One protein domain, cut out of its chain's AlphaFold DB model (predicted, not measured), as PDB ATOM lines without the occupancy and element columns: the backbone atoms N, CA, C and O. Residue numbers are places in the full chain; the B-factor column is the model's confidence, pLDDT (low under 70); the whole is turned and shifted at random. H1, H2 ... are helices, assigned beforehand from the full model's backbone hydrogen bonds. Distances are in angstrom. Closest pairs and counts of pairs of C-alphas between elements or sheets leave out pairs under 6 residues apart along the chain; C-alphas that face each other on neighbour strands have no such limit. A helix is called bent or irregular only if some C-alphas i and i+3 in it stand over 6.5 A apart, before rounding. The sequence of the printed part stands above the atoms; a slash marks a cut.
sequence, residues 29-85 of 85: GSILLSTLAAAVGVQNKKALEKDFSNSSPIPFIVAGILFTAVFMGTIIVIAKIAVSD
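This is residues 29 to 85 of the 85 residues of an uncharacterized protein of Alteromonadaceae bacterium (UniProt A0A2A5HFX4). Three helices that nowhere touch make an open, thin hook: the long helix H3 is its shank, the short H2 turns the corner beyond the first residues of H3, and H1 stands off on the same side of H3 as H2, with empty space between H1 and H3. H3 makes most of the longest axis, and much of each helix stands free. The printed part has 57 residues, with three named helices in the order H1, H2, H3 and no named strand; its class is all helix. The whole is extended, with a radius of gyration of the C-alphas of 16.3 A, and spans 51 by 34 by 9 A, only just flat.

Start at H3, residues 58 to 83, which touches no helix. Step back along the chain through residues 54 to 57, a tight link, and you reach H2, residues 45 to 53. H2 and H3 are apart, but only just: their closest C-alphas are 8.4 A from each other. Step back again through residues 41 to 44, also a tight link, and you reach H1, residues 29 to 40. H1 and H2 are apart. H1 and H3 are apart too. In the backbone of H1, H2 and H3, every O i to N i+4 pair is within hydrogen-bond range.

Find C-alpha 58, of Ile 58, at (-28.623, 10.912, 3.607); from there H3, 26 residues, runs 37.4 A to C-alpha 83 at (-53.515, 22.254, -21.852), with x and z lower and y higher at its last C-alpha than at its first. Next look at H2, 9 residues and 11.4 A from Lys 45 to Ser 53, where x, y and z are each higher at the last C-alpha than at the first. Then find C-alpha 29 at (-54.066, -9.160, -10.596), where the printed part begins; H1, 12 residues, runs from it 16.2 A to Val 40, again with x, y and z each higher at the last C-alpha. No helix is bent or irregular.

The two C-alphas farthest apart are those of Ser 53 and Asp 85, at 51.3 A; from Gly 29 to Asp 85 the C-alphas are 36.2 A apart. Residues 29 to 50, 53 to 58 and 61 to 85 stand free, with no C-alpha 8 or more residues away along the chain within 10 A. The printed part has no cut, no link is long, and Asp 85 is the chain's last residue. In the B-factor column the mean pLDDT of the printed part is 81.7; look for values under 70 at residues 41 to 55, of which 45 to 53 belong to H2, and at residue 85. The mean is 93 in H3, 79 in H1 and 66 in H2.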
ATOM      1  N   GLY A  29     -53.719  -9.748 -11.894       89.56
ATOM      2  CA  GLY A  29     -54.066  -9.160 -10.596       89.56
ATOM      3  C   GLY A  29     -52.953  -9.288  -9.552       89.56
ATOM      4  O   GLY A  29     -52.705  -8.343  -8.811       89.56
ATOM      5  N   SER A  30     -52.227 -10.410  -9.531       81.88
ATOM      6  CA  SER A  30     -51.066 -10.609  -8.655       81.88
ATOM      7  C   SER A  30     -49.910  -9.690  -9.042       81.88
ATOM      8  O   SER A  30     -49.252  -9.147  -8.161       81.88
ATOM      9  N   ILE A  31     -49.698  -9.462 -10.342       85.25
ATOM     10  CA  ILE A  31     -48.689  -8.513 -10.841       85.25
ATOM     11  C   ILE A  31     -49.065  -7.086 -10.438       85.25
ATOM     12  O   ILE A  31     -48.225  -6.353  -9.922       85.25
ATOM     13  N   LEU A  32     -50.330  -6.697 -10.613       87.81
ATOM     14  CA  LEU A  32     -50.813  -5.362 -10.258       87.81
ATOM     15  C   LEU A  32     -50.716  -5.115  -8.746       87.81
ATOM     16  O   LEU A  32     -50.214  -4.080  -8.322       87.81
ATOM     17  N   LEU A  33     -51.117  -6.094  -7.932       81.50
ATOM     18  CA  LEU A  33     -51.039  -6.013  -6.475       81.50
ATOM     19  C   LEU A  33     -49.587  -6.014  -5.976       81.50
ATOM     20  O   LEU A  33     -49.254  -5.260  -5.067       81.50
ATOM     21  N   SER A  34     -48.711  -6.804  -6.601       72.38
ATOM     22  CA  SER A  34     -47.272  -6.804  -6.315       72.38
ATOM     23  C   SER A  34     -46.621  -5.467  -6.676       72.38
ATOM     24  O   SER A  34     -45.854  -4.927  -5.883       72.38
ATOM     25  N   THR A  35     -46.989  -4.885  -7.818       80.75
ATOM     26  CA  THR A  35     -46.504  -3.569  -8.259       80.75
ATOM     27  C   THR A  35     -46.991  -2.458  -7.328       80.75
ATOM     28  O   THR A  35     -46.212  -1.584  -6.962       80.75
ATOM     29  N   LEU A  36     -48.251  -2.514  -6.882       79.88
ATOM     30  CA  LEU A  36     -48.803  -1.576  -5.900       79.88
ATOM     31  C   LEU A  36     -48.129  -1.722  -4.529       79.88
ATOM     32  O   LEU A  36     -47.759  -0.721  -3.931       79.88
ATOM     33  N   ALA A  37     -47.899  -2.946  -4.048       75.25
ATOM     34  CA  ALA A  37     -47.181  -3.183  -2.795       75.25
ATOM     35  C   ALA A  37     -45.728  -2.670  -2.852       75.25
ATOM     36  O   ALA A  37     -45.245  -2.071  -1.890       75.25
ATOM     37  N   ALA A  38     -45.061  -2.838  -3.999       70.44
ATOM     38  CA  ALA A  38     -43.728  -2.297  -4.251       70.44
ATOM     39  C   ALA A  38     -43.724  -0.759  -4.330       70.44
ATOM     40  O   ALA A  38     -42.819  -0.126  -3.796       70.44
ATOM     41  N   ALA A  39     -44.756  -0.157  -4.929       72.56
ATOM     42  CA  ALA A  39     -44.921   1.295  -5.006       72.56
ATOM     43  C   ALA A  39     -45.264   1.939  -3.648       72.56
ATOM     44  O   ALA A  39     -44.908   3.088  -3.408       72.56
ATOM     45  N   VAL A  40     -45.918   1.197  -2.745       74.88
ATOM     46  CA  VAL A  40     -46.213   1.626  -1.364       74.88
ATOM     47  C   VAL A  40     -44.978   1.497  -0.450       74.88
ATOM     48  O   VAL A  40     -44.945   2.079   0.632       74.88
ATOM     49  N   GLY A  41     -43.928   0.789  -0.882       66.94
ATOM     50  CA  GLY A  41     -42.635   0.753  -0.189       66.94
ATOM     51  C   GLY A  41     -42.613  -0.099   1.082       66.94
ATOM     52  O   GLY A  41     -41.734   0.067   1.928       66.94
ATOM     53  N   VAL A  42     -43.575  -1.007   1.251       66.56
ATOM     54  CA  VAL A  42     -43.791  -1.723   2.511       66.56
ATOM     55  C   VAL A  42     -43.493  -3.214   2.365       66.56
ATOM     56  O   VAL A  42     -43.923  -3.861   1.418       66.56
ATOM     57  N   GLN A  43     -42.803  -3.745   3.379       63.09
ATOM     58  CA  GLN A  43     -42.515  -5.165   3.654       63.09
ATOM     59  C   GLN A  43     -41.145  -5.736   3.280       63.09
ATOM     60  O   GLN A  43     -41.030  -6.931   3.023       63.09
ATOM     61  N   ASN A  44     -40.056  -4.986   3.418       61.88
ATOM     62  CA  ASN A  44     -38.831  -5.695   3.776       61.88
ATOM     63  C   ASN A  44     -38.087  -4.982   4.891       61.88
ATOM     64  O   ASN A  44     -37.235  -4.131   4.655       61.88
ATOM     65  N   LYS A  45     -38.407  -5.370   6.131       62.50
ATOM     66  CA  LYS A  45     -37.653  -4.961   7.320       62.50
ATOM     67  C   LYS A  45     -36.163  -5.254   7.158       62.50
ATOM     68  O   LYS A  45     -35.371  -4.489   7.668       62.50
ATOM     69  N   LYS A  46     -35.782  -6.273   6.375       66.38
ATOM     70  CA  LYS A  46     -34.386  -6.591   6.043       66.38
ATOM     71  C   LYS A  46     -33.748  -5.590   5.069       66.38
ATOM     72  O   LYS A  46     -32.551  -5.334   5.150       66.38
ATOM     73  N   ALA A  47     -34.526  -5.036   4.136       64.44
ATOM     74  CA  ALA A  47     -34.050  -3.975   3.246       64.44
ATOM     75  C   ALA A  47     -33.882  -2.671   4.027       64.44
ATOM     76  O   ALA A  47     -32.828  -2.060   3.933       64.44
ATOM     77  N   LEU A  48     -34.853  -2.344   4.886       67.75
ATOM     78  CA  LEU A  48     -34.754  -1.259   5.859       67.75
ATOM     79  C   LEU A  48     -33.532  -1.455   6.771       67.75
ATOM     80  O   LEU A  48     -32.662  -0.612   6.832       67.75
ATOM     81  N   GLU A  49     -33.391  -2.592   7.434       67.44
ATOM     82  CA  GLU A  49     -32.287  -2.845   8.359       67.44
ATOM     83  C   GLU A  49     -30.929  -2.753   7.660       67.44
ATOM     84  O   GLU A  49     -30.021  -2.153   8.209       67.44
ATOM     85  N   LYS A  50     -30.789  -3.214   6.414       68.19
ATOM     86  CA  LYS A  50     -29.570  -3.011   5.609       68.19
ATOM     87  C   LYS A  50     -29.340  -1.544   5.232       68.19
ATOM     88  O   LYS A  50     -28.208  -1.068   5.257       68.19
ATOM     89  N   ASP A  51     -30.394  -0.833   4.869       66.44
ATOM     90  CA  ASP A  51     -30.324   0.552   4.403       66.44
ATOM     91  C   ASP A  51     -30.137   1.539   5.575       66.44
ATOM     92  O   ASP A  51     -29.514   2.584   5.409       66.44
ATOM     93  N   PHE A  52     -30.559   1.153   6.783       66.31
ATOM     94  CA  PHE A  52     -30.413   1.894   8.040       66.31
ATOM     95  C   PHE A  52     -29.266   1.384   8.938       66.31
ATOM     96  O   PHE A  52     -28.894   2.074   9.882       66.31
ATOM     97  N   SER A  53     -28.674   0.216   8.653       68.44
ATOM     98  CA  SER A  53     -27.407  -0.238   9.270       68.44
ATOM     99  C   SER A  53     -26.186   0.436   8.648       68.44
ATOM    100  O   SER A  53     -25.106   0.430   9.234       68.44
ATOM    101  N   ASN A  54     -26.336   1.017   7.455       61.75
ATOM    102  CA  ASN A  54     -25.322   1.889   6.879       61.75
ATOM    103  C   ASN A  54     -25.340   3.241   7.609       61.75
ATOM    104  O   ASN A  54     -26.396   3.764   7.951       61.75
ATOM    105  N   SER A  55     -24.161   3.816   7.848       64.75
ATOM    106  CA  SER A  55     -23.929   4.925   8.790       64.75
ATOM    107  C   SER A  55     -24.614   6.260   8.460       64.75
ATOM    108  O   SER A  55     -24.445   7.226   9.206       64.75
ATOM    109  N   SER A  56     -25.376   6.363   7.365       74.12
ATOM    110  CA  SER A  56     -26.062   7.602   7.009       74.12
ATOM    111  C   SER A  56     -27.317   7.379   6.153       74.12
ATOM    112  O   SER A  56     -27.215   6.803   5.069       74.12
ATOM    113  N   PRO A  57     -28.486   7.910   6.565       77.94
ATOM    114  CA  PRO A  57     -29.720   7.890   5.773       77.94
ATOM    115  C   PRO A  57     -29.738   8.941   4.645       77.94
ATOM    116  O   PRO A  57     -30.674   8.986   3.847       77.94
ATOM    117  N   ILE A  58     -28.714   9.797   4.562       85.38
ATOM    118  CA  ILE A  58     -28.623  10.912   3.607       85.38
ATOM    119  C   ILE A  58     -28.783  10.476   2.135       85.38
ATOM    120  O   ILE A  58     -29.528  11.149   1.419       85.38
ATOM    121  N   PRO A  59     -28.185   9.365   1.653       85.25
ATOM    122  CA  PRO A  59     -28.333   8.948   0.257       85.25
ATOM    123  C   PRO A  59     -29.787   8.667  -0.141       85.25
ATOM    124  O   PRO A  59     -30.193   8.995  -1.254       85.25
ATOM    125  N   PHE A  60     -30.592   8.125   0.777       82.44
ATOM    126  CA  PHE A  60     -32.004   7.824   0.533       82.44
ATOM    127  C   PHE A  60     -32.852   9.092   0.431       82.44
ATOM    128  O   PHE A  60     -33.735   9.179  -0.419       82.44
ATOM    129  N   ILE A  61     -32.550  10.103   1.249       85.56
ATOM    130  CA  ILE A  61     -33.224  11.407   1.203       85.56
ATOM    131  C   ILE A  61     -32.918  12.112  -0.121       85.56
ATOM    132  O   ILE A  61     -33.827  12.596  -0.791       85.56
ATOM    133  N   VAL A  62     -31.645  12.132  -0.528       91.56
ATOM    134  CA  VAL A  62     -31.220  12.739  -1.798       91.56
ATOM    135  C   VAL A  62     -31.863  12.023  -2.988       91.56
ATOM    136  O   VAL A  62     -32.392  12.684  -3.882       91.56
ATOM    137  N   ALA A  63     -31.884  10.687  -2.977       88.19
ATOM    138  CA  ALA A  63     -32.557   9.892  -4.001       88.19
ATOM    139  C   ALA A  63     -34.064  10.189  -4.065       88.19
ATOM    140  O   ALA A  63     -34.603  10.373  -5.155       88.19
ATOM    141  N   GLY A  64     -34.728  10.302  -2.909       87.06
ATOM    142  CA  GLY A  64     -36.139  10.670  -2.821       87.06
ATOM    143  C   GLY A  64     -36.424  12.049  -3.417       87.06
ATOM    144  O   GLY A  64     -37.317  12.182  -4.247       87.06
ATOM    145  N   ILE A  65     -35.623  13.062  -3.071       95.44
ATOM    146  CA  ILE A  65     -35.773  14.427  -3.603       95.44
ATOM    147  C   ILE A  65     -35.576  14.456  -5.123       95.44
ATOM    148  O   ILE A  65     -36.387  15.048  -5.835       95.44
ATOM    149  N   LEU A  66     -34.528  13.799  -5.632       96.44
ATOM    150  CA  LEU A  66     -34.268  13.694  -7.071       96.44
ATOM    151  C   LEU A  66     -35.428  13.013  -7.801       96.44
ATOM    152  O   LEU A  66     -35.899  13.515  -8.821       96.44
ATOM    153  N   PHE A  67     -35.922  11.904  -7.253       91.06
ATOM    154  CA  PHE A  67     -37.069  11.191  -7.796       91.06
ATOM    155  C   PHE A  67     -38.320  12.079  -7.836       91.06
ATOM    156  O   PHE A  67     -38.962  12.184  -8.881       91.06
ATOM    157  N   THR A  68     -38.637  12.779  -6.742       94.06
ATOM    158  CA  THR A  68     -39.782  13.697  -6.688       94.06
ATOM    159  C   THR A  68     -39.640  14.846  -7.684       94.06
ATOM    160  O   THR A  68     -40.620  15.194  -8.339       94.06
ATOM    161  N   ALA A  69     -38.443  15.413  -7.853       96.88
ATOM    162  CA  ALA A  69     -38.202  16.484  -8.818       96.88
ATOM    163  C   ALA A  69     -38.457  16.024 -10.264       96.88
ATOM    164  O   ALA A  69     -39.165  16.697 -11.014       96.88
ATOM    165  N   VAL A  70     -37.942  14.847 -10.638       97.56
ATOM    166  CA  VAL A  70     -38.164  14.247 -11.966       97.56
ATOM    167  C   VAL A  70     -39.639  13.912 -12.183       97.56
ATOM    168  O   VAL A  70     -40.202  14.212 -13.239       97.56
ATOM    169  N   PHE A  71     -40.290  13.327 -11.179       94.50
ATOM    170  CA  PHE A  71     -41.708  12.987 -11.238       94.50
ATOM    171  C   PHE A  71     -42.581  14.233 -11.433       94.50
ATOM    172  O   PHE A  71     -43.416  14.275 -12.336       94.50
ATOM    173  N   MET A  72     -42.326  15.287 -10.655       96.62
ATOM    174  CA  MET A  72     -43.029  16.563 -10.773       96.62
ATOM    175  C   MET A  72     -42.815  17.197 -12.153       96.62
ATOM    176  O   MET A  72     -43.773  17.635 -12.784       96.62
ATOM    177  N   GLY A  73     -41.576  17.198 -12.657       97.56
ATOM    178  CA  GLY A  73     -41.265  17.684 -14.003       97.56
ATOM    179  C   GLY A  73     -42.032  16.926 -15.088       97.56
ATOM    180  O   GLY A  73     -42.586  17.543 -15.994       97.56
ATOM    181  N   THR A  74     -42.145  15.604 -14.950       97.38
ATOM    182  CA  THR A  74     -42.915  14.755 -15.870       97.38
ATOM    183  C   THR A  74     -44.396  15.141 -15.883       97.38
ATOM    184  O   THR A  74     -44.968  15.329 -16.956       97.38
ATOM    185  N   ILE A  75     -45.009  15.334 -14.708       97.50
ATOM    186  CA  ILE A  75     -46.405  15.790 -14.601       97.50
ATOM    187  C   ILE A  75     -46.579  17.163 -15.254       97.50
ATOM    188  O   ILE A  75     -47.529  17.356 -16.008       97.50
ATOM    189  N   ILE A  76     -45.665  18.105 -15.004       97.06
ATOM    190  CA  ILE A  76     -45.728  19.454 -15.584       97.06
ATOM    191  C   ILE A  76     -45.675  19.393 -17.111       97.06
ATOM    192  O   ILE A  76     -46.468  20.063 -17.767       97.06
ATOM    193  N   VAL A  77     -44.771  18.593 -17.685       97.31
ATOM    194  CA  VAL A  77     -44.664  18.422 -19.142       97.31
ATOM    195  C   VAL A  77     -45.962  17.862 -19.714       97.31
ATOM    196  O   VAL A  77     -46.503  18.435 -20.656       97.31
ATOM    197  N   ILE A  78     -46.503  16.800 -19.115       97.25
ATOM    198  CA  ILE A  78     -47.772  16.205 -19.551       97.25
ATOM    199  C   ILE A  78     -48.907  17.227 -19.454       97.25
ATOM    200  O   ILE A  78     -49.663  17.386 -20.405       97.25
ATOM    201  N   ALA A  79     -49.003  17.961 -18.345       96.25
ATOM    202  CA  ALA A  79     -50.023  18.986 -18.149       96.25
ATOM    203  C   ALA A  79     -49.905  20.118 -19.179       96.25
ATOM    204  O   ALA A  79     -50.912  20.602 -19.682       96.25
ATOM    205  N   LYS A  80     -48.681  20.528 -19.527       95.69
ATOM    206  CA  LYS A  80     -48.436  21.543 -20.558       95.69
ATOM    207  C   LYS A  80     -48.866  21.063 -21.934       95.69
ATOM    208  O   LYS A  80     -49.487  21.838 -22.648       95.69
ATOM    209  N   ILE A  81     -48.576  19.811 -22.279       96.00
ATOM    210  CA  ILE A  81     -49.046  19.204 -23.529       96.00
ATOM    211  C   ILE A  81     -50.577  19.139 -23.532       96.00
ATOM    212  O   ILE A  81     -51.193  19.553 -24.502       96.00
ATOM    213  N   ALA A  82     -51.185  18.691 -22.433       94.81
ATOM    214  CA  ALA A  82     -52.631  18.506 -22.323       94.81
ATOM    215  C   ALA A  82     -53.445  19.813 -22.320       94.81
ATOM    216  O   ALA A  82     -54.625  19.784 -22.638       94.81
ATOM    217  N   VAL A  83     -52.849  20.937 -21.910       93.25
ATOM    218  CA  VAL A  83     -53.515  22.254 -21.852       93.25
ATOM    219  C   VAL A  83     -53.170  23.131 -23.061       93.25
ATOM    220  O   VAL A  83     -53.773  24.182 -23.229       93.25
ATOM    221  N   SER A  84     -52.217  22.736 -23.912       80.94
ATOM    222  CA  SER A  84     -51.828  23.525 -25.097       80.94
ATOM    223  C   SER A  84     -52.764  23.347 -26.307       80.94
ATOM    224  O   SER A  84     -52.305  23.520 -27.435       80.94
ATOM    225  N   ASP A  85     -54.039  23.019 -26.074       60.25
ATOM    226  CA  ASP A  85     -55.118  23.091 -27.075       60.25
ATOM    227  C   ASP A  85     -55.638  24.534 -27.235       60.25
ATOM    228  O   ASP A  85     -55.841  25.222 -26.204       60.25
TER     229      ASP A  85